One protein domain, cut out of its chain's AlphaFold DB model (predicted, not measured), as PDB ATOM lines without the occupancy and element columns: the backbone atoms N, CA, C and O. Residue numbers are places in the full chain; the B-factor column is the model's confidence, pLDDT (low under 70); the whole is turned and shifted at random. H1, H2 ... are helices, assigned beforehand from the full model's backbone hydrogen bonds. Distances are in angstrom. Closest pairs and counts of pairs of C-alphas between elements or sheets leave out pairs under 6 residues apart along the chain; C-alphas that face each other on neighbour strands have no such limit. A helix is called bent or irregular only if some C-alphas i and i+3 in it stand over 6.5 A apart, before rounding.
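What this domain is: This is residues 209 to 337 of the 411 residues of an uncharacterized protein of Flavihumibacter sp. ZG627 (UniProt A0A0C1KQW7). Seven helices make a crossed assembly: the longest, H6, stands at one end, H5 lies at the opposite end, and H1 and H3 fill the middle between them. H7 crosses H3 on one side, H4 caps the beginning of H1, and the long link of residues 274 to 292 folds back from H5 to H6. The printed part has 129 residues, with helices H1 to H7 in chain order and no named strand; its class is all helix. It is compact, with a radius of gyration of the C-alphas of 14.4 A and spans of 38 by 34 by 22 A.

Where its parts are: H6, residues 293 to 310, is 25.3 A long from first to last C-alpha; it is irregular, with C-alphas 294 and 297 7.3 A apart. H7, residues 318 to 333, is 22.5 A long and ends with C-alpha 333 at (69.294, 199.319, 153.266). H3 is residues 238 to 247, 14.3 A long. H1, residues 209 to 225, is 24.1 A long and begins with C-alpha 209 at (71.281, 199.915, 173.794). H2 is residues 227 to 230, and H4 is residues 251 to 258. H5, residues 260 to 273, is 19.9 A long.

How they stand to each other: H6 touches H3 with its residues 299 to 306 alone; the closest C-alphas, of Tyr 303 and Ser 238, are 5.1 A apart, and the lines stand about perpendicular at 72 degrees, only just past steep. H6 and H7 only just touch, with 3 pairs of C-alphas within 8 A, the closest those of Arg 300 and Phe 318 at 6.0 A. H7 touches H3 at a steep tilt of 63 degrees, the same way; Leu 325 and Val 245 have the closest C-alphas, 6.3 A apart. H3 touches H1, the hub, opposite ways at 37 degrees, only just steep; the closest C-alphas, of His 240 and Lys 216, are 6.3 A apart. H1 touches H4 with its residues 209 to 214 alone, at a steep tilt of 64 degrees; the closest C-alphas, of Arg 210 and Ala 256, are 4.8 A apart. H1 and H5 only just touch, with 3 pairs of C-alphas within 8 A, the closest those of Ile 214 and Phe 263 at 7.0 A. H1 and H2 only just touch, with 3 such pairs, and only at the corner; the closest C-alphas, of Lys 223 and Ser 230, are 5.1 A apart. H1 is apart from H6 and H7. Each O i to N i+4 pair is within hydrogen-bond range in H1, H3, H4, H5 and H7, and 12 of 14 are in H6; H2 is too short for such a pair, and its 1 O i to N i+3 pair is not within range.

The domain as a whole: The two C-alphas farthest apart, of Gly 281 and Tyr 312, are 40.5 A apart. The printed part has no cut. The link from H5 to H6, 19 residues, is long. Mean pLDDT of the printed part is 92.0, and residues 232 to 235 are under 70.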
ATOM      1  N   PRO A 209      71.018 201.021 174.717       97.88
ATOM      2  CA  PRO A 209      71.281 199.915 173.794       97.88
ATOM      3  C   PRO A 209      71.261 200.299 172.316       97.88
ATOM      4  O   PRO A 209      72.126 199.850 171.566       97.88
ATOM      5  N   ARG A 210      70.328 201.166 171.892       97.31
ATOM      6  CA  ARG A 210      70.228 201.633 170.494       97.31
ATOM      7  C   ARG A 210      71.509 202.300 169.999       97.31
ATOM      8  O   ARG A 210      71.914 202.089 168.860       97.31
ATOM      9  N   LYS A 211      72.201 203.039 170.871       97.38
ATOM     10  CA  LYS A 211      73.489 203.647 170.539       97.38
ATOM     11  C   LYS A 211      74.560 202.580 170.373       97.38
ATOM     12  O   LYS A 211      75.243 202.571 169.354       97.38
ATOM     13  N   THR A 212      74.676 201.661 171.330       97.12
ATOM     14  CA  THR A 212      75.643 200.558 171.243       97.12
ATOM     15  C   THR A 212      75.399 199.686 170.008       97.12
ATOM     16  O   THR A 212      76.358 199.246 169.377       97.12
ATOM     17  N   PHE A 213      74.141 199.478 169.617       98.12
ATOM     18  CA  PHE A 213      73.775 198.779 168.388       98.12
ATOM     19  C   PHE A 213      74.332 199.490 167.145       98.12
ATOM     20  O   PHE A 213      75.074 198.883 166.372       98.12
ATOM     21  N   ILE A 214      74.061 200.793 166.994       97.50
ATOM     22  CA  ILE A 214      74.583 201.599 165.876       97.50
ATOM     23  C   ILE A 214      76.118 201.626 165.887       97.50
ATOM     24  O   ILE A 214      76.752 201.462 164.846       97.50
ATOM     25  N   GLU A 215      76.745 201.784 167.054       96.88
ATOM     26  CA  GLU A 215      78.205 201.786 167.182       96.88
ATOM     27  C   GLU A 215      78.837 200.453 166.773       96.88
ATOM     28  O   GLU A 215      79.909 200.471 166.165       96.88
ATOM     29  N   LYS A 216      78.195 199.314 167.064       96.75
ATOM     30  CA  LYS A 216      78.647 197.989 166.610       96.75
ATOM     31  C   LYS A 216      78.540 197.850 165.094       96.75
ATOM     32  O   LYS A 216      79.481 197.356 164.479       96.75
ATOM     33  N   VAL A 217      77.444 198.321 164.498       97.62
ATOM     34  CA  VAL A 217      77.276 198.342 163.038       97.62
ATOM     35  C   VAL A 217      78.362 199.194 162.374       97.62
ATOM     36  O   VAL A 217      79.025 198.729 161.449       97.62
ATOM     37  N   LEU A 218      78.598 200.411 162.877       96.75
ATOM     38  CA  LEU A 218      79.638 201.311 162.365       96.75
ATOM     39  C   LEU A 218      81.040 200.719 162.530       96.75
ATOM     40  O   LEU A 218      81.829 200.750 161.593       96.75
ATOM     41  N   LEU A 219      81.333 200.122 163.688       95.06
ATOM     42  CA  LEU A 219      82.615 199.470 163.958       95.06
ATOM     43  C   LEU A 219      82.885 198.319 162.981       95.06
ATOM     44  O   LEU A 219      83.994 198.210 162.463       95.06
ATOM     45  N   LEU A 220      81.888 197.477 162.700       95.75
ATOM     46  CA  LEU A 220      82.025 196.402 161.713       95.75
ATOM     47  C   LEU A 220      82.189 196.954 160.296       95.75
ATOM     48  O   LEU A 220      83.032 196.467 159.546       95.75
ATOM     49  N   HIS A 221      81.436 197.996 159.947       95.69
ATOM     50  CA  HIS A 221      81.577 198.651 158.654       95.69
ATOM     51  C   HIS A 221      82.983 199.215 158.440       95.69
ATOM     52  O   HIS A 221      83.621 198.916 157.436       95.69
ATOM     53  N   GLU A 222      83.505 199.963 159.409       94.44
ATOM     54  CA  GLU A 222      84.874 200.484 159.397       94.44
ATOM     55  C   GLU A 222      85.910 199.372 159.272       94.44
ATOM     56  O   GLU A 222      86.858 199.479 158.491       94.44
ATOM     57  N   LYS A 223      85.716 198.289 160.033       91.94
ATOM     58  CA  LYS A 223      86.602 197.128 160.036       91.94
ATOM     59  C   LYS A 223      86.677 196.484 158.657       91.94
ATOM     60  O   LYS A 223      87.775 196.156 158.224       91.94
ATOM     61  N   PHE A 224      85.546 196.315 157.973       92.38
ATOM     62  CA  PHE A 224      85.505 195.680 156.653       92.38
ATOM     63  C   PHE A 224      85.847 196.634 155.505       92.38
ATOM     64  O   PHE A 224      86.397 196.194 154.500       92.38
ATOM     65  N   ALA A 225      85.602 197.935 155.664       91.69
ATOM     66  CA  ALA A 225      85.973 198.951 154.682       91.69
ATOM     67  C   ALA A 225      87.476 199.288 154.697       91.69
ATOM     68  O   ALA A 225      87.996 199.806 153.709       91.69
ATOM     69  N   ASN A 226      88.191 198.999 155.790       88.88
ATOM     70  CA  ASN A 226      89.622 199.263 155.917       88.88
ATOM     71  C   ASN A 226      90.448 197.956 155.898       88.88
ATOM     72  O   ASN A 226      90.506 197.256 156.913       88.88
ATOM     73  N   PRO A 227      91.173 197.646 154.802       84.06
ATOM     74  CA  PRO A 227      91.972 196.420 154.686       84.06
ATOM     75  C   PRO A 227      93.054 196.244 155.759       84.06
ATOM     76  O   PRO A 227      93.410 195.117 156.100       84.06
ATOM     77  N   ALA A 228      93.589 197.348 156.294       83.31
ATOM     78  CA  ALA A 228      94.588 197.299 157.360       83.31
ATOM     79  C   ALA A 228      93.974 196.867 158.697       83.31
ATOM     80  O   ALA A 228      94.671 196.313 159.540       83.31
ATOM     81  N   LEU A 229      92.674 197.107 158.886       80.00
ATOM     82  CA  LEU A 229      91.944 196.649 160.057       80.00
ATOM     83  C   LEU A 229      91.392 195.240 159.833       80.00
ATOM     84  O   LEU A 229      91.486 194.417 160.739       80.00
ATOM     85  N   SER A 230      90.842 194.938 158.657       75.88
ATOM     86  CA  SER A 230      90.073 193.712 158.410       75.88
ATOM     87  C   SER A 230      90.845 192.409 158.664       75.88
ATOM     88  O   SER A 230      90.245 191.422 159.081       75.88
ATOM     89  N   LYS A 231      92.173 192.422 158.480       71.94
ATOM     90  CA  LYS A 231      93.055 191.248 158.618       71.94
ATOM     91  C   LYS A 231      93.800 191.148 159.951       71.94
ATOM     92  O   LYS A 231      94.627 190.252 160.109       71.94
ATOM     93  N   LEU A 232      93.549 192.053 160.898       69.50
ATOM     94  CA  LEU A 232      94.164 191.964 162.224       69.50
ATOM     95  C   LEU A 232      93.649 190.707 162.941       69.50
ATOM     96  O   LEU A 232      92.479 190.620 163.312       69.50
ATOM     97  N   GLN A 233      94.528 189.715 163.094       56.62
ATOM     98  CA  GLN A 233      94.244 188.486 163.831       56.62
ATOM     99  C   GLN A 233      94.137 188.792 165.334       56.62
ATOM    100  O   GLN A 233      94.977 189.508 165.876       56.62
ATOM    101  N   GLY A 234      93.134 188.217 166.008       57.38
ATOM    102  CA  GLY A 234      93.011 188.252 167.475       57.38
ATOM    103  C   GLY A 234      91.946 189.184 168.066       57.38
ATOM    104  O   GLY A 234      91.772 189.182 169.281       57.38
ATOM    105  N   ASP A 235      91.182 189.920 167.256       65.06
ATOM    106  CA  ASP A 235      90.247 190.936 167.776       65.06
ATOM    107  C   ASP A 235      88.920 190.379 168.347       65.06
ATOM    108  O   ASP A 235      88.048 191.157 168.729       65.06
ATOM    109  N   ARG A 236      88.741 189.047 168.429       81.75
ATOM    110  CA  ARG A 236      87.526 188.384 168.962       81.75
ATOM    111  C   ARG A 236      86.221 189.036 168.452       81.75
ATOM    112  O   ARG A 236      85.299 189.313 169.232       81.75
ATOM    113  N   MET A 237      86.195 189.370 167.158       88.88
ATOM    114  CA  MET A 237      85.224 190.280 166.534       88.88
ATOM    115  C   MET A 237      83.862 189.642 166.272       88.88
ATOM    116  O   MET A 237      82.863 190.359 166.167       88.88
ATOM    117  N   SER A 238      83.793 188.313 166.187       92.94
ATOM    118  CA  SER A 238      82.540 187.581 165.964       92.94
ATOM    119  C   SER A 238      81.482 187.879 167.033       92.94
ATOM    120  O   SER A 238      80.288 187.869 166.733       92.94
ATOM    121  N   ARG A 239      81.897 188.268 168.249       93.31
ATOM    122  CA  ARG A 239      80.994 188.724 169.318       93.31
ATOM    123  C   ARG A 239      80.080 189.865 168.879       93.31
ATOM    124  O   ARG A 239      78.934 189.928 169.301       93.31
ATOM    125  N   HIS A 240      80.570 190.770 168.026       95.62
ATOM    126  CA  HIS A 240      79.776 191.893 167.531       95.62
ATOM    127  C   HIS A 240      78.704 191.420 166.550       95.62
ATOM    128  O   HIS A 240      77.599 191.955 166.577       95.62
ATOM    129  N   LEU A 241      79.008 190.401 165.737       96.69
ATOM    130  CA  LEU A 241      78.036 189.769 164.844       96.69
ATOM    131  C   LEU A 241      76.910 189.118 165.654       96.69
ATOM    132  O   LEU A 241      75.737 189.380 165.404       96.69
ATOM    133  N   TYR A 242      77.280 188.329 166.666       96.62
ATOM    134  CA  TYR A 242      76.332 187.699 167.582       96.62
ATOM    135  C   TYR A 242      75.458 188.721 168.307       96.62
ATOM    136  O   TYR A 242      74.236 188.623 168.254       96.62
ATOM    137  N   ASP A 243      76.065 189.737 168.929       96.94
ATOM    138  CA  ASP A 243      75.323 190.750 169.681       96.94
ATOM    139  C   ASP A 243      74.274 191.444 168.803       96.94
ATOM    140  O   ASP A 243      73.144 191.627 169.241       96.94
ATOM    141  N   LEU A 244      74.614 191.789 167.554       98.12
ATOM    142  CA  LEU A 244      73.660 192.384 166.615       98.12
ATOM    143  C   LEU A 244      72.504 191.435 166.282       98.12
ATOM    144  O   LEU A 244      71.354 191.871 166.266       98.12
ATOM    145  N   VAL A 245      72.793 190.152 166.053       97.81
ATOM    146  CA  VAL A 245      71.777 189.131 165.744       97.81
ATOM    147  C   VAL A 245      70.852 188.846 166.925       97.81
ATOM    148  O   VAL A 245      69.678 188.562 166.720       97.81
ATOM    149  N   ILE A 246      71.337 188.936 168.159       97.12
ATOM    150  CA  ILE A 246      70.458 188.803 169.323       97.12
ATOM    151  C   ILE A 246      69.654 190.087 169.538       97.12
ATOM    152  O   ILE A 246      68.436 190.043 169.693       97.12
ATOM    153  N   MET A 247      70.312 191.247 169.506       97.81
ATOM    154  CA  MET A 247      69.654 192.529 169.759       97.81
ATOM    155  C   MET A 247      68.609 192.874 168.692       97.81
ATOM    156  O   MET A 247      67.655 193.590 169.002       97.81
ATOM    157  N   MET A 248      68.752 192.376 167.457       96.81
ATOM    158  CA  MET A 248      67.775 192.635 166.396       96.81
ATOM    159  C   MET A 248      66.399 192.006 166.648       96.81
ATOM    160  O   MET A 248      65.419 192.469 166.073       96.81
ATOM    161  N   GLU A 249      66.319 191.004 167.527       95.31
ATOM    162  CA  GLU A 249      65.070 190.344 167.940       95.31
ATOM    163  C   GLU A 249      64.342 191.126 169.055       95.31
ATOM    164  O   GLU A 249      63.379 190.648 169.654       95.31
ATOM    165  N   THR A 250      64.807 192.340 169.368       96.44
ATOM    166  CA  THR A 250      64.258 193.212 170.414       96.44
ATOM    167  C   THR A 250      63.812 194.557 169.833       96.44
ATOM    168  O   THR A 250      64.080 194.880 168.673       96.44
ATOM    169  N   ALA A 251      63.177 195.402 170.653       96.56
ATOM    170  CA  ALA A 251      62.794 196.761 170.251       96.56
ATOM    171  C   ALA A 251      63.988 197.634 169.809       96.56
ATOM    172  O   ALA A 251      63.804 198.588 169.051       96.56
ATOM    173  N   VAL A 252      65.213 197.274 170.218       97.75
ATOM    174  CA  VAL A 252      66.436 198.038 169.952       97.75
ATOM    175  C   VAL A 252      66.690 198.241 168.460       97.75
ATOM    176  O   VAL A 252      67.156 199.313 168.077       97.75
ATOM    177  N   LEU A 253      66.357 197.266 167.605       96.69
ATOM    178  CA  LEU A 253      66.494 197.437 166.157       96.69
ATOM    179  C   LEU A 253      65.646 198.604 165.653       96.69
ATOM    180  O   LEU A 253      66.144 199.479 164.949       96.69
ATOM    181  N   ASN A 254      64.367 198.616 166.024       95.00
ATOM    182  CA  ASN A 254      63.437 199.643 165.573       95.00
ATOM    183  C   ASN A 254      63.821 201.012 166.139       95.00
ATOM    184  O   ASN A 254      63.746 202.008 165.425       95.00
ATOM    185  N   GLU A 255      64.280 201.078 167.388       96.25
ATOM    186  CA  GLU A 255      64.824 202.314 167.957       96.25
ATOM    187  C   GLU A 255      66.049 202.811 167.179       96.25
ATOM    188  O   GLU A 255      66.126 203.991 166.845       96.25
ATOM    189  N   ALA A 256      66.988 201.920 166.852       96.00
ATOM    190  CA  ALA A 256      68.212 202.262 166.133       96.00
ATOM    191  C   ALA A 256      67.944 202.738 164.696       96.00
ATOM    192  O   ALA A 256      68.513 203.742 164.276       96.00
ATOM    193  N   LEU A 257      67.069 202.052 163.950       94.19
ATOM    194  CA  LEU A 257      66.735 202.422 162.567       94.19
ATOM    195  C   LEU A 257      65.981 203.759 162.483       94.19
ATOM    196  O   LEU A 257      66.157 204.508 161.523       94.19
ATOM    197  N   ASN A 258      65.166 204.080 163.493       93.12
ATOM    198  CA  ASN A 258      64.378 205.313 163.515       93.12
ATOM    199  C   ASN A 258      65.145 206.529 164.073       93.12
ATOM    200  O   ASN A 258      64.757 207.671 163.810       93.12
ATOM    201  N   ASP A 259      66.248 206.333 164.805       94.56
ATOM    202  CA  ASP A 259      67.031 207.417 165.416       94.56
ATOM    203  C   ASP A 259      68.086 208.005 164.456       94.56
ATOM    204  O   ASP A 259      69.302 207.946 164.664       94.56
ATOM    205  N   LYS A 260      67.603 208.632 163.375       91.88
ATOM    206  CA  LYS A 260      68.451 209.286 162.356       91.88
ATOM    207  C   LYS A 260      69.355 210.371 162.945       91.88
ATOM    208  O   LYS A 260      70.461 210.599 162.458       91.88
ATOM    209  N   LYS A 261      68.881 211.057 163.990       94.31
ATOM    210  CA  LYS A 261      69.641 212.112 164.674       94.31
ATOM    211  C   LYS A 261      70.865 211.525 165.363       94.31
ATOM    212  O   LYS A 261      71.963 212.044 165.172       94.31
ATOM    213  N   LEU A 262      70.688 210.436 166.111       95.81
ATOM    214  CA  LEU A 262      71.792 209.735 166.752       95.81
ATOM    215  C   LEU A 262      72.778 209.169 165.729       95.81
ATOM    216  O   LEU A 262      73.982 209.316 165.914       95.81
ATOM    217  N   PHE A 263      72.292 208.575 164.636       95.31
ATOM    218  CA  PHE A 263      73.169 208.071 163.577       95.31
ATOM    219  C   PHE A 263      74.083 209.169 163.006       95.31
ATOM    220  O   PHE A 263      75.304 209.010 162.985       95.31
ATOM    221  N   ASN A 264      73.510 210.315 162.625       94.00
ATOM    222  CA  ASN A 264      74.275 211.445 162.088       94.00
ATOM    223  C   ASN A 264      75.264 212.018 163.114       94.00
ATOM    224  O   ASN A 264      76.405 212.325 162.766       94.00
ATOM    225  N   LEU A 265      74.854 212.112 164.383       95.12
ATOM    226  CA  LEU A 265      75.729 212.540 165.475       95.12
ATOM    227  C   LEU A 265      76.936 211.603 165.629       95.12
ATOM    228  O   LEU A 265      78.065 212.068 165.782       95.12
ATOM    229  N   LEU A 266      76.717 210.287 165.554       95.88
ATOM    230  CA  LEU A 266      77.789 209.296 165.639       95.88
ATOM    231  C   LEU A 266      78.731 209.366 164.432       95.88
ATOM    232  O   LEU A 266      79.943 209.291 164.627       95.88
ATOM    233  N   LEU A 267      78.221 209.558 163.212       94.94
ATOM    234  CA  LEU A 267      79.070 209.757 162.029       94.94
ATOM    235  C   LEU A 267      79.950 211.005 162.161       94.94
ATOM    236  O   LEU A 267      81.163 210.923 161.963       94.94
ATOM    237  N   GLN A 268      79.364 212.139 162.557       93.81
ATOM    238  CA  GLN A 268      80.110 213.380 162.775       93.81
ATOM    239  C   GLN A 268      81.196 213.190 163.843       93.81
ATOM    240  O   GLN A 268      82.360 213.536 163.632       93.81
ATOM    241  N   HIS A 269      80.837 212.574 164.969       95.31
ATOM    242  CA  HIS A 269      81.777 212.286 166.043       95.31
ATOM    243  C   HIS A 269      82.938 211.398 165.567       95.31
ATOM    244  O   HIS A 269      84.103 211.690 165.842       95.31
ATOM    245  N   ARG A 270      82.656 210.344 164.793       94.75
ATOM    246  CA  ARG A 270      83.678 209.432 164.256       94.75
ATOM    247  C   ARG A 270      84.591 210.101 163.224       94.75
ATOM    248  O   ARG A 270      85.797 209.830 163.235       94.75
ATOM    249  N   ALA A 271      84.068 211.023 162.415       94.19
ATOM    250  CA  ALA A 271      84.860 211.867 161.515       94.19
ATOM    251  C   ALA A 271      85.809 212.818 162.275       94.19
ATOM    252  O   ALA A 271      86.905 213.137 161.805       94.19
ATOM    253  N   GLY A 272      85.435 213.234 163.487       94.50
ATOM    254  CA  GLY A 272      86.280 214.023 164.386       94.50
ATOM    255  C   GLY A 272      87.327 213.197 165.141       94.50
ATOM    256  O   GLY A 272      88.518 213.501 165.098       94.50
ATOM    257  N   TYR A 273      86.895 212.149 165.837       94.94
ATOM    258  CA  TYR A 273      87.693 211.472 166.865       94.94
ATOM    259  C   TYR A 273      88.329 210.147 166.414       94.94
ATOM    260  O   TYR A 273      89.378 209.771 166.943       94.94
ATOM    261  N   ILE A 274      87.734 209.427 165.455       92.06
ATOM    262  CA  ILE A 274      88.168 208.066 165.082       92.06
ATOM    263  C   ILE A 274      88.961 208.051 163.769       92.06
ATOM    264  O   ILE A 274      90.089 207.565 163.765       92.06
ATOM    265  N   ARG A 275      88.409 208.609 162.680       90.31
ATOM    266  CA  ARG A 275      89.103 208.824 161.385       90.31
ATOM    267  C   ARG A 275      89.755 207.582 160.752       90.31
ATOM    268  O   ARG A 275      90.833 207.676 160.172       90.31
ATOM    269  N   VAL A 276      89.115 206.417 160.859       90.50
ATOM    270  CA  VAL A 276      89.629 205.164 160.265       90.50
ATOM    271  C   VAL A 276      89.200 204.940 158.813       90.50
ATOM    272  O   VAL A 276      89.856 204.178 158.107       90.50
ATOM    273  N   ILE A 277      88.131 205.608 158.373       92.75
ATOM    274  CA  ILE A 277      87.628 205.643 156.992       92.75
ATOM    275  C   ILE A 277      87.137 207.063 156.663       92.75
ATOM    276  O   ILE A 277      87.110 207.929 157.543       92.75
ATOM    277  N   ASN A 278      86.735 207.298 155.409       91.38
ATOM    278  CA  ASN A 278      85.981 208.498 155.053       91.38
ATOM    279  C   ASN A 278      84.500 208.312 155.418       91.38
ATOM    280  O   ASN A 278      83.879 207.360 154.955       91.38
ATOM    281  N   TYR A 279      83.956 209.224 156.224       91.69
ATOM    282  CA  TYR A 279      82.551 209.210 156.646       91.69
ATOM    283  C   TYR A 279      81.653 210.137 155.816       91.69
ATOM    284  O   TYR A 279      80.438 210.158 156.006       91.69
ATOM    285  N   GLU A 280      82.236 210.936 154.922       88.38
ATOM    286  CA  GLU A 280      81.494 211.874 154.085       88.38
ATOM    287  C   GLU A 280      80.502 211.140 153.171       88.38
ATOM    288  O   GLU A 280      80.844 210.152 152.522       88.38
ATOM    289  N   GLY A 281      79.254 211.617 153.138       87.06
ATOM    290  CA  GLY A 281      78.192 211.037 152.310       87.06
ATOM    291  C   GLY A 281      77.668 209.675 152.780       87.06
ATOM    292  O   GLY A 281      76.816 209.097 152.106       87.06
ATOM    293  N   MET A 282      78.137 209.155 153.920       91.94
ATOM    294  CA  MET A 282      77.610 207.911 154.478       91.94
ATOM    295  C   MET A 282      76.166 208.074 154.953       91.94
ATOM    296  O   MET A 282      75.793 209.064 155.582       91.94
ATOM    297  N   THR A 283      75.365 207.047 154.693       90.50
ATOM    298  CA  THR A 283      73.961 206.941 155.098       90.50
ATOM    299  C   THR A 283      73.739 205.630 155.849       90.50
ATOM    300  O   THR A 283      74.609 204.756 155.867       90.50
ATOM    301  N   VAL A 284      72.574 205.474 156.480       90.56
ATOM    302  CA  VAL A 284      72.195 204.215 157.146       90.56
ATOM    303  C   VAL A 284      72.182 203.071 156.125       90.56
ATOM    304  O   VAL A 284      72.648 201.969 156.407       90.56
ATOM    305  N   GLU A 285      71.731 203.365 154.907       90.56
ATOM    306  CA  GLU A 285      71.603 202.414 153.811       90.56
ATOM    307  C   GLU A 285      72.942 202.013 153.186       90.56
ATOM    308  O   GLU A 285      73.037 200.941 152.592       90.56
ATOM    309  N   SER A 286      73.983 202.844 153.307       90.44
ATOM    310  CA  SER A 286      75.311 202.534 152.763       90.44
ATOM    311  C   SER A 286      76.151 201.637 153.675       90.44
ATOM    312  O   SER A 286      77.260 201.254 153.299       90.44
ATOM    313  N   LEU A 287      75.675 201.319 154.884       93.88
ATOM    314  CA  LEU A 287      76.412 200.479 155.824       93.88
ATOM    315  C   LEU A 287      76.484 199.035 155.321       93.88
ATOM    316  O   LEU A 287      75.486 198.418 154.956       93.88
ATOM    317  N   ALA A 288      77.687 198.479 155.377       92.56
ATOM    318  CA  ALA A 288      77.988 197.096 155.035       92.56
ATOM    319  C   ALA A 288      78.794 196.478 156.174       92.56
ATOM    320  O   ALA A 288      79.880 196.960 156.480       92.56
ATOM    321  N   PHE A 289      78.249 195.445 156.809       95.19
ATOM    322  CA  PHE A 289      78.807 194.830 158.020       95.19
ATOM    323  C   PHE A 289      78.760 193.296 157.968       95.19
ATOM    324  O   PHE A 289      78.695 192.623 158.995       95.19
ATOM    325  N   ILE A 290      78.800 192.742 156.755       95.25
ATOM    326  CA  ILE A 290      78.966 191.309 156.504       95.25
ATOM    327  C   ILE A 290      80.451 191.050 156.204       95.25
ATOM    328  O   ILE A 290      81.009 191.774 155.372       95.25
ATOM    329  N   PRO A 291      81.101 190.054 156.840       93.12
ATOM    330  CA  PRO A 291      82.475 189.690 156.506       93.12
ATOM    331  C   PRO A 291      82.617 189.346 155.017       93.12
ATOM    332  O   PRO A 291      81.725 188.741 154.422       93.12
ATOM    333  N   SER A 292      83.746 189.705 154.409       91.75
ATOM    334  CA  SER A 292      84.081 189.268 153.052       91.75
ATOM    335  C   SER A 292      84.426 187.776 153.024       91.75
ATOM    336  O   SER A 292      84.765 187.183 154.048       91.75
ATOM    337  N   GLN A 293      84.361 187.153 151.842       90.94
ATOM    338  CA  GLN A 293      84.602 185.711 151.685       90.94
ATOM    339  C   GLN A 293      85.967 185.257 152.227       90.94
ATOM    340  O   GLN A 293      86.061 184.204 152.851       90.94
ATOM    341  N   ASP A 294      87.013 186.070 152.067       90.94
ATOM    342  CA  ASP A 294      88.353 185.787 152.593       90.94
ATOM    343  C   ASP A 294      88.447 185.849 154.130       90.94
ATOM    344  O   ASP A 294      89.403 185.330 154.704       90.94
ATOM    345  N   LEU A 295      87.457 186.444 154.804       90.88
ATOM    346  CA  LEU A 295      87.368 186.533 156.265       90.88
ATOM    347  C   LEU A 295      86.400 185.513 156.876       90.88
ATOM    348  O   LEU A 295      86.395 185.353 158.097       90.88
ATOM    349  N   MET A 296      85.585 184.830 156.066       92.75
ATOM    350  CA  MET A 296      84.511 183.964 156.566       92.75
ATOM    351  C   MET A 296      85.025 182.874 157.500       92.75
ATOM    352  O   MET A 296      84.495 182.708 158.593       92.75
ATOM    353  N   GLU A 297      86.089 182.176 157.105       92.94
ATOM    354  CA  GLU A 297      86.646 181.086 157.906       92.94
ATOM    355  C   GLU A 297      87.248 181.587 159.227       92.94
ATOM    356  O   GLU A 297      87.060 180.967 160.270       92.94
ATOM    357  N   LEU A 298      87.900 182.754 159.206       91.38
ATOM    358  CA  LEU A 298      88.436 183.387 160.412       91.38
ATOM    359  C   LEU A 298      87.313 183.733 161.405       91.38
ATOM    360  O   LEU A 298      87.427 183.445 162.593       91.38
ATOM    361  N   TYR A 299      86.222 184.330 160.919       93.50
ATOM    362  CA  TYR A 299      85.073 184.680 161.758       93.50
ATOM    363  C   TYR A 299      84.286 183.453 162.222       93.50
ATOM    364  O   TYR A 299      83.768 183.474 163.336       93.50
ATOM    365  N   ARG A 300      84.218 182.389 161.411       95.31
ATOM    366  CA  ARG A 300      83.599 181.113 161.793       95.31
ATOM    367  C   ARG A 300      84.325 180.498 162.982       95.31
ATOM    368  O   ARG A 300      83.689 180.201 163.986       95.31
ATOM    369  N   GLN A 301      85.649 180.373 162.889       92.81
ATOM    370  CA  GLN A 301      86.476 179.819 163.962       92.81
ATOM    371  C   GLN A 301      86.382 180.657 165.243       92.81
ATOM    372  O   GLN A 301      86.209 180.102 166.326       92.81
ATOM    373  N   ASP A 302      86.445 181.988 165.128       91.81
ATOM    374  CA  ASP A 302      86.280 182.896 166.270       91.81
ATOM    375  C   ASP A 302      84.886 182.767 166.913       91.81
ATOM    376  O   ASP A 302      84.765 182.725 168.138       91.81
ATOM    377  N   TYR A 303      83.834 182.643 166.097       94.19
ATOM    378  CA  TYR A 303      82.464 182.482 166.580       94.19
ATOM    379  C   TYR A 303      82.250 181.145 167.287       94.19
ATOM    380  O   TYR A 303      81.735 181.136 168.399       94.19
ATOM    381  N   GLU A 304      82.662 180.029 166.684       93.50
ATOM    382  CA  GLU A 304      82.543 178.689 167.280       93.50
ATOM    383  C   GLU A 304      83.298 178.608 168.605       93.50
ATOM    384  O   GLU A 304      82.809 178.058 169.595       93.50
ATOM    385  N   PHE A 305      84.472 179.233 168.654       88.94
ATOM    386  CA  PHE A 305      85.248 179.348 169.872       88.94
ATOM    387  C   PHE A 305      84.512 180.156 170.952       88.94
ATOM    388  O   PHE A 305      84.439 179.718 172.102       88.94
ATOM    389  N   MET A 306      83.934 181.310 170.610       89.62
ATOM    390  CA  MET A 306      83.117 182.086 171.547       89.62
ATOM    391  C   MET A 306      81.869 181.303 171.986       89.62
ATOM    392  O   MET A 306      81.538 181.301 173.171       89.62
ATOM    393  N   GLN A 307      81.195 180.625 171.058       90.88
ATOM    394  CA  GLN A 307      79.980 179.853 171.304       90.88
ATOM    395  C   GLN A 307      80.221 178.742 172.324       90.88
ATOM    396  O   GLN A 307      79.442 178.603 173.260       90.88
ATOM    397  N   ALA A 308      81.336 178.021 172.207       86.94
ATOM    398  CA  ALA A 308      81.682 176.942 173.127       86.94
ATOM    399  C   ALA A 308      82.064 177.416 174.543       86.94
ATOM    400  O   ALA A 308      81.970 176.634 175.488       86.94
ATOM    401  N   ASN A 309      82.530 178.662 174.702       83.12
ATOM    402  CA  ASN A 309      83.161 179.115 175.949       83.12
ATOM    403  C   ASN A 309      82.426 180.254 176.671       83.12
ATOM    404  O   ASN A 309      82.629 180.436 177.871       83.12
ATOM    405  N   MET A 310      81.621 181.052 175.966       84.81
ATOM    406  CA  MET A 310      81.048 182.298 176.497       84.81
ATOM    407  C   MET A 310      79.527 182.381 176.374       84.81
ATOM    408  O   MET A 310      78.917 183.184 177.079       84.81
ATOM    409  N   ILE A 311      78.901 181.595 175.497       87.44
ATOM    410  CA  ILE A 311      77.445 181.576 175.335       87.44
ATOM    411  C   ILE A 311      76.868 180.467 176.217       87.44
ATOM    412  O   ILE A 311      77.321 179.330 176.163       87.44
ATOM    413  N   TYR A 312      75.870 180.804 177.035       82.44
ATOM    414  CA  TYR A 312      75.223 179.866 177.965       82.44
ATOM    415  C   TYR A 312      73.735 179.639 177.651       82.44
ATOM    416  O   TYR A 312      73.020 179.027 178.439       82.44
ATOM    417  N   SER A 313      73.262 180.120 176.500       84.94
ATOM    418  CA  SER A 313      71.923 179.860 175.965       84.94
ATOM    419  C   SER A 313      71.996 179.175 174.602       84.94
ATOM    420  O   SER A 313      73.066 179.057 173.999       84.94
ATOM    421  N   GLU A 314      70.837 178.803 174.058       88.56
ATOM    422  CA  GLU A 314      70.743 178.474 172.637       88.56
ATOM    423  C   GLU A 314      71.282 179.633 171.785       88.56
ATOM    424  O   GLU A 314      71.102 180.816 172.101       88.56
ATOM    425  N   SER A 315      71.997 179.284 170.721       93.25
ATOM    426  CA  SER A 315      72.594 180.230 169.783       93.25
ATOM    427  C   SER A 315      72.616 179.631 168.379       93.25
ATOM    428  O   SER A 315      72.728 178.412 168.245       93.25
ATOM    429  N   PRO A 316      72.491 180.463 167.328       96.06
ATOM    430  CA  PRO A 316      72.545 179.975 165.956       96.06
ATOM    431  C   PRO A 316      73.935 179.416 165.643       96.06
ATOM    432  O   PRO A 316      74.932 179.882 166.200       96.06
ATOM    433  N   ASP A 317      74.021 178.462 164.719       96.62
ATOM    434  CA  ASP A 317      75.308 178.138 164.105       96.62
ATOM    435  C   ASP A 317      75.818 179.324 163.261       96.62
ATOM    436  O   ASP A 317      75.121 180.323 163.051       96.62
ATOM    437  N   PHE A 318      77.061 179.250 162.787       96.69
ATOM    438  CA  PHE A 318      77.646 180.358 162.033       96.69
ATOM    439  C   PHE A 318      76.908 180.649 160.712       96.69
ATOM    440  O   PHE A 318      76.808 181.806 160.302       96.69
ATOM    441  N   ALA A 319      76.365 179.625 160.049       95.44
ATOM    442  CA  ALA A 319      75.644 179.806 158.793       95.44
ATOM    443  C   ALA A 319      74.319 180.547 159.023       95.44
ATOM    444  O   ALA A 319      73.998 181.483 158.289       95.44
ATOM    445  N   ASP A 320      73.574 180.181 160.061       96.94
ATOM    446  CA  ASP A 320      72.336 180.844 160.456       96.94
ATOM    447  C   ASP A 320      72.585 182.244 161.030       96.94
ATOM    448  O   ASP A 320      71.826 183.171 160.731       96.94
ATOM    449  N   LEU A 321      73.689 182.444 161.760       97.44
ATOM    450  CA  LEU A 321      74.147 183.766 162.190       97.44
ATOM    451  C   LEU A 321      74.344 184.693 160.980       97.44
ATOM    452  O   LEU A 321      73.827 185.812 160.964       97.44
ATOM    453  N   LEU A 322      75.041 184.222 159.939       97.44
ATOM    454  CA  LEU A 322      75.257 184.993 158.715       97.44
ATOM    455  C   LEU A 322      73.955 185.274 157.962       97.44
ATOM    456  O   LEU A 322      73.772 186.392 157.482       97.44
ATOM    457  N   LYS A 323      73.031 184.307 157.875       97.31
ATOM    458  CA  LYS A 323      71.708 184.540 157.270       97.31
ATOM    459  C   LYS A 323      70.977 185.671 157.993       97.31
ATOM    460  O   LYS A 323      70.521 186.612 157.347       97.31
ATOM    461  N   LYS A 324      70.912 185.625 159.329       98.06
ATOM    462  CA  LYS A 324      70.279 186.679 160.136       98.06
ATOM    463  C   LYS A 324      70.968 188.036 159.964       98.06
ATOM    464  O   LYS A 324      70.287 189.048 159.820       98.06
ATOM    465  N   LEU A 325      72.299 188.070 159.892       97.88
ATOM    466  CA  LEU A 325      73.045 189.298 159.604       97.88
ATOM    467  C   LEU A 325      72.737 189.881 158.223       97.88
ATOM    468  O   LEU A 325      72.616 191.097 158.107       97.88
ATOM    469  N   LYS A 326      72.594 189.050 157.183       98.00
ATOM    470  CA  LYS A 326      72.209 189.515 155.839       98.00
ATOM    471  C   LYS A 326      70.827 190.158 155.859       98.00
ATOM    472  O   LYS A 326      70.670 191.269 155.355       98.00
ATOM    473  N   TRP A 327      69.861 189.528 156.530       98.12
ATOM    474  CA  TRP A 327      68.549 190.129 156.788       98.12
ATOM    475  C   TRP A 327      68.669 191.465 157.520       98.12
ATOM    476  O   TRP A 327      68.082 192.457 157.089       98.12
ATOM    477  N   LEU A 328      69.473 191.528 158.584       98.12
ATOM    478  CA  LEU A 328      69.714 192.770 159.309       98.12
ATOM    479  C   LEU A 328      70.301 193.858 158.399       98.12
ATOM    480  O   LEU A 328      69.801 194.981 158.395       98.12
ATOM    481  N   ASN A 329      71.319 193.544 157.596       97.44
ATOM    482  CA  ASN A 329      71.894 194.513 156.666       97.44
ATOM    483  C   ASN A 329      70.866 194.972 155.629       97.44
ATOM    484  O   ASN A 329      70.790 196.169 155.360       97.44
ATOM    485  N   GLY A 330      70.020 194.073 155.125       96.94
ATOM    486  CA  GLY A 330      68.905 194.441 154.260       96.94
ATOM    487  C   GLY A 330      67.945 195.438 154.920       96.94
ATOM    488  O   GLY A 330      67.555 196.408 154.275       96.94
ATOM    489  N   LYS A 331      67.627 195.271 156.214       96.38
ATOM    490  CA  LYS A 331      66.761 196.208 156.956       96.38
ATOM    491  C   LYS A 331      67.372 197.604 157.042       96.38
ATOM    492  O   LYS A 331      66.651 198.583 156.896       96.38
ATOM    493  N   PHE A 332      68.693 197.704 157.200       95.50
ATOM    494  CA  PHE A 332      69.404 198.986 157.110       95.50
ATOM    495  C   PHE A 332      69.267 199.625 155.724       95.50
ATOM    496  O   PHE A 332      69.019 200.822 155.621       95.50
ATOM    497  N   ARG A 333      69.372 198.829 154.654       93.81
ATOM    498  CA  ARG A 333      69.294 199.319 153.266       93.81
ATOM    499  C   ARG A 333      67.927 199.863 152.875       93.81
ATOM    500  O   ARG A 333      67.861 200.711 151.993       93.81
ATOM    501  N   VAL A 334      66.864 199.401 153.530       92.94
ATOM    502  CA  VAL A 334      65.491 199.883 153.308       92.94
ATOM    503  C   VAL A 334      64.939 200.692 154.486       92.94
ATOM    504  O   VAL A 334      63.747 200.969 154.533       92.94
ATOM    505  N   ALA A 335      65.782 201.116 155.433       89.12
ATOM    506  CA  ALA A 335      65.342 201.770 156.674       89.12
ATOM    507  C   ALA A 335      64.562 203.079 156.453       89.12
ATOM    508  O   ALA A 335      63.752 203.476 157.287       89.12
ATOM    509  N   ASN A 336      64.820 203.761 155.337       84.38
ATOM    510  CA  ASN A 336      64.159 205.012 154.965       84.38
ATOM    511  C   ASN A 336      62.969 204.818 154.022       84.38
ATOM    512  O   ASN A 336      62.415 205.797 153.529       84.38
ATOM    513  N   GLU A 337      62.578 203.573 153.780       81.56
ATOM    514  CA  GLU A 337      61.486 203.213 152.893       81.56
ATOM    515  C   GLU A 337      60.233 202.919 153.732       81.56
ATOM    516  O   GLU A 337      60.314 202.395 154.841       81.56
TER     517      GLU A 337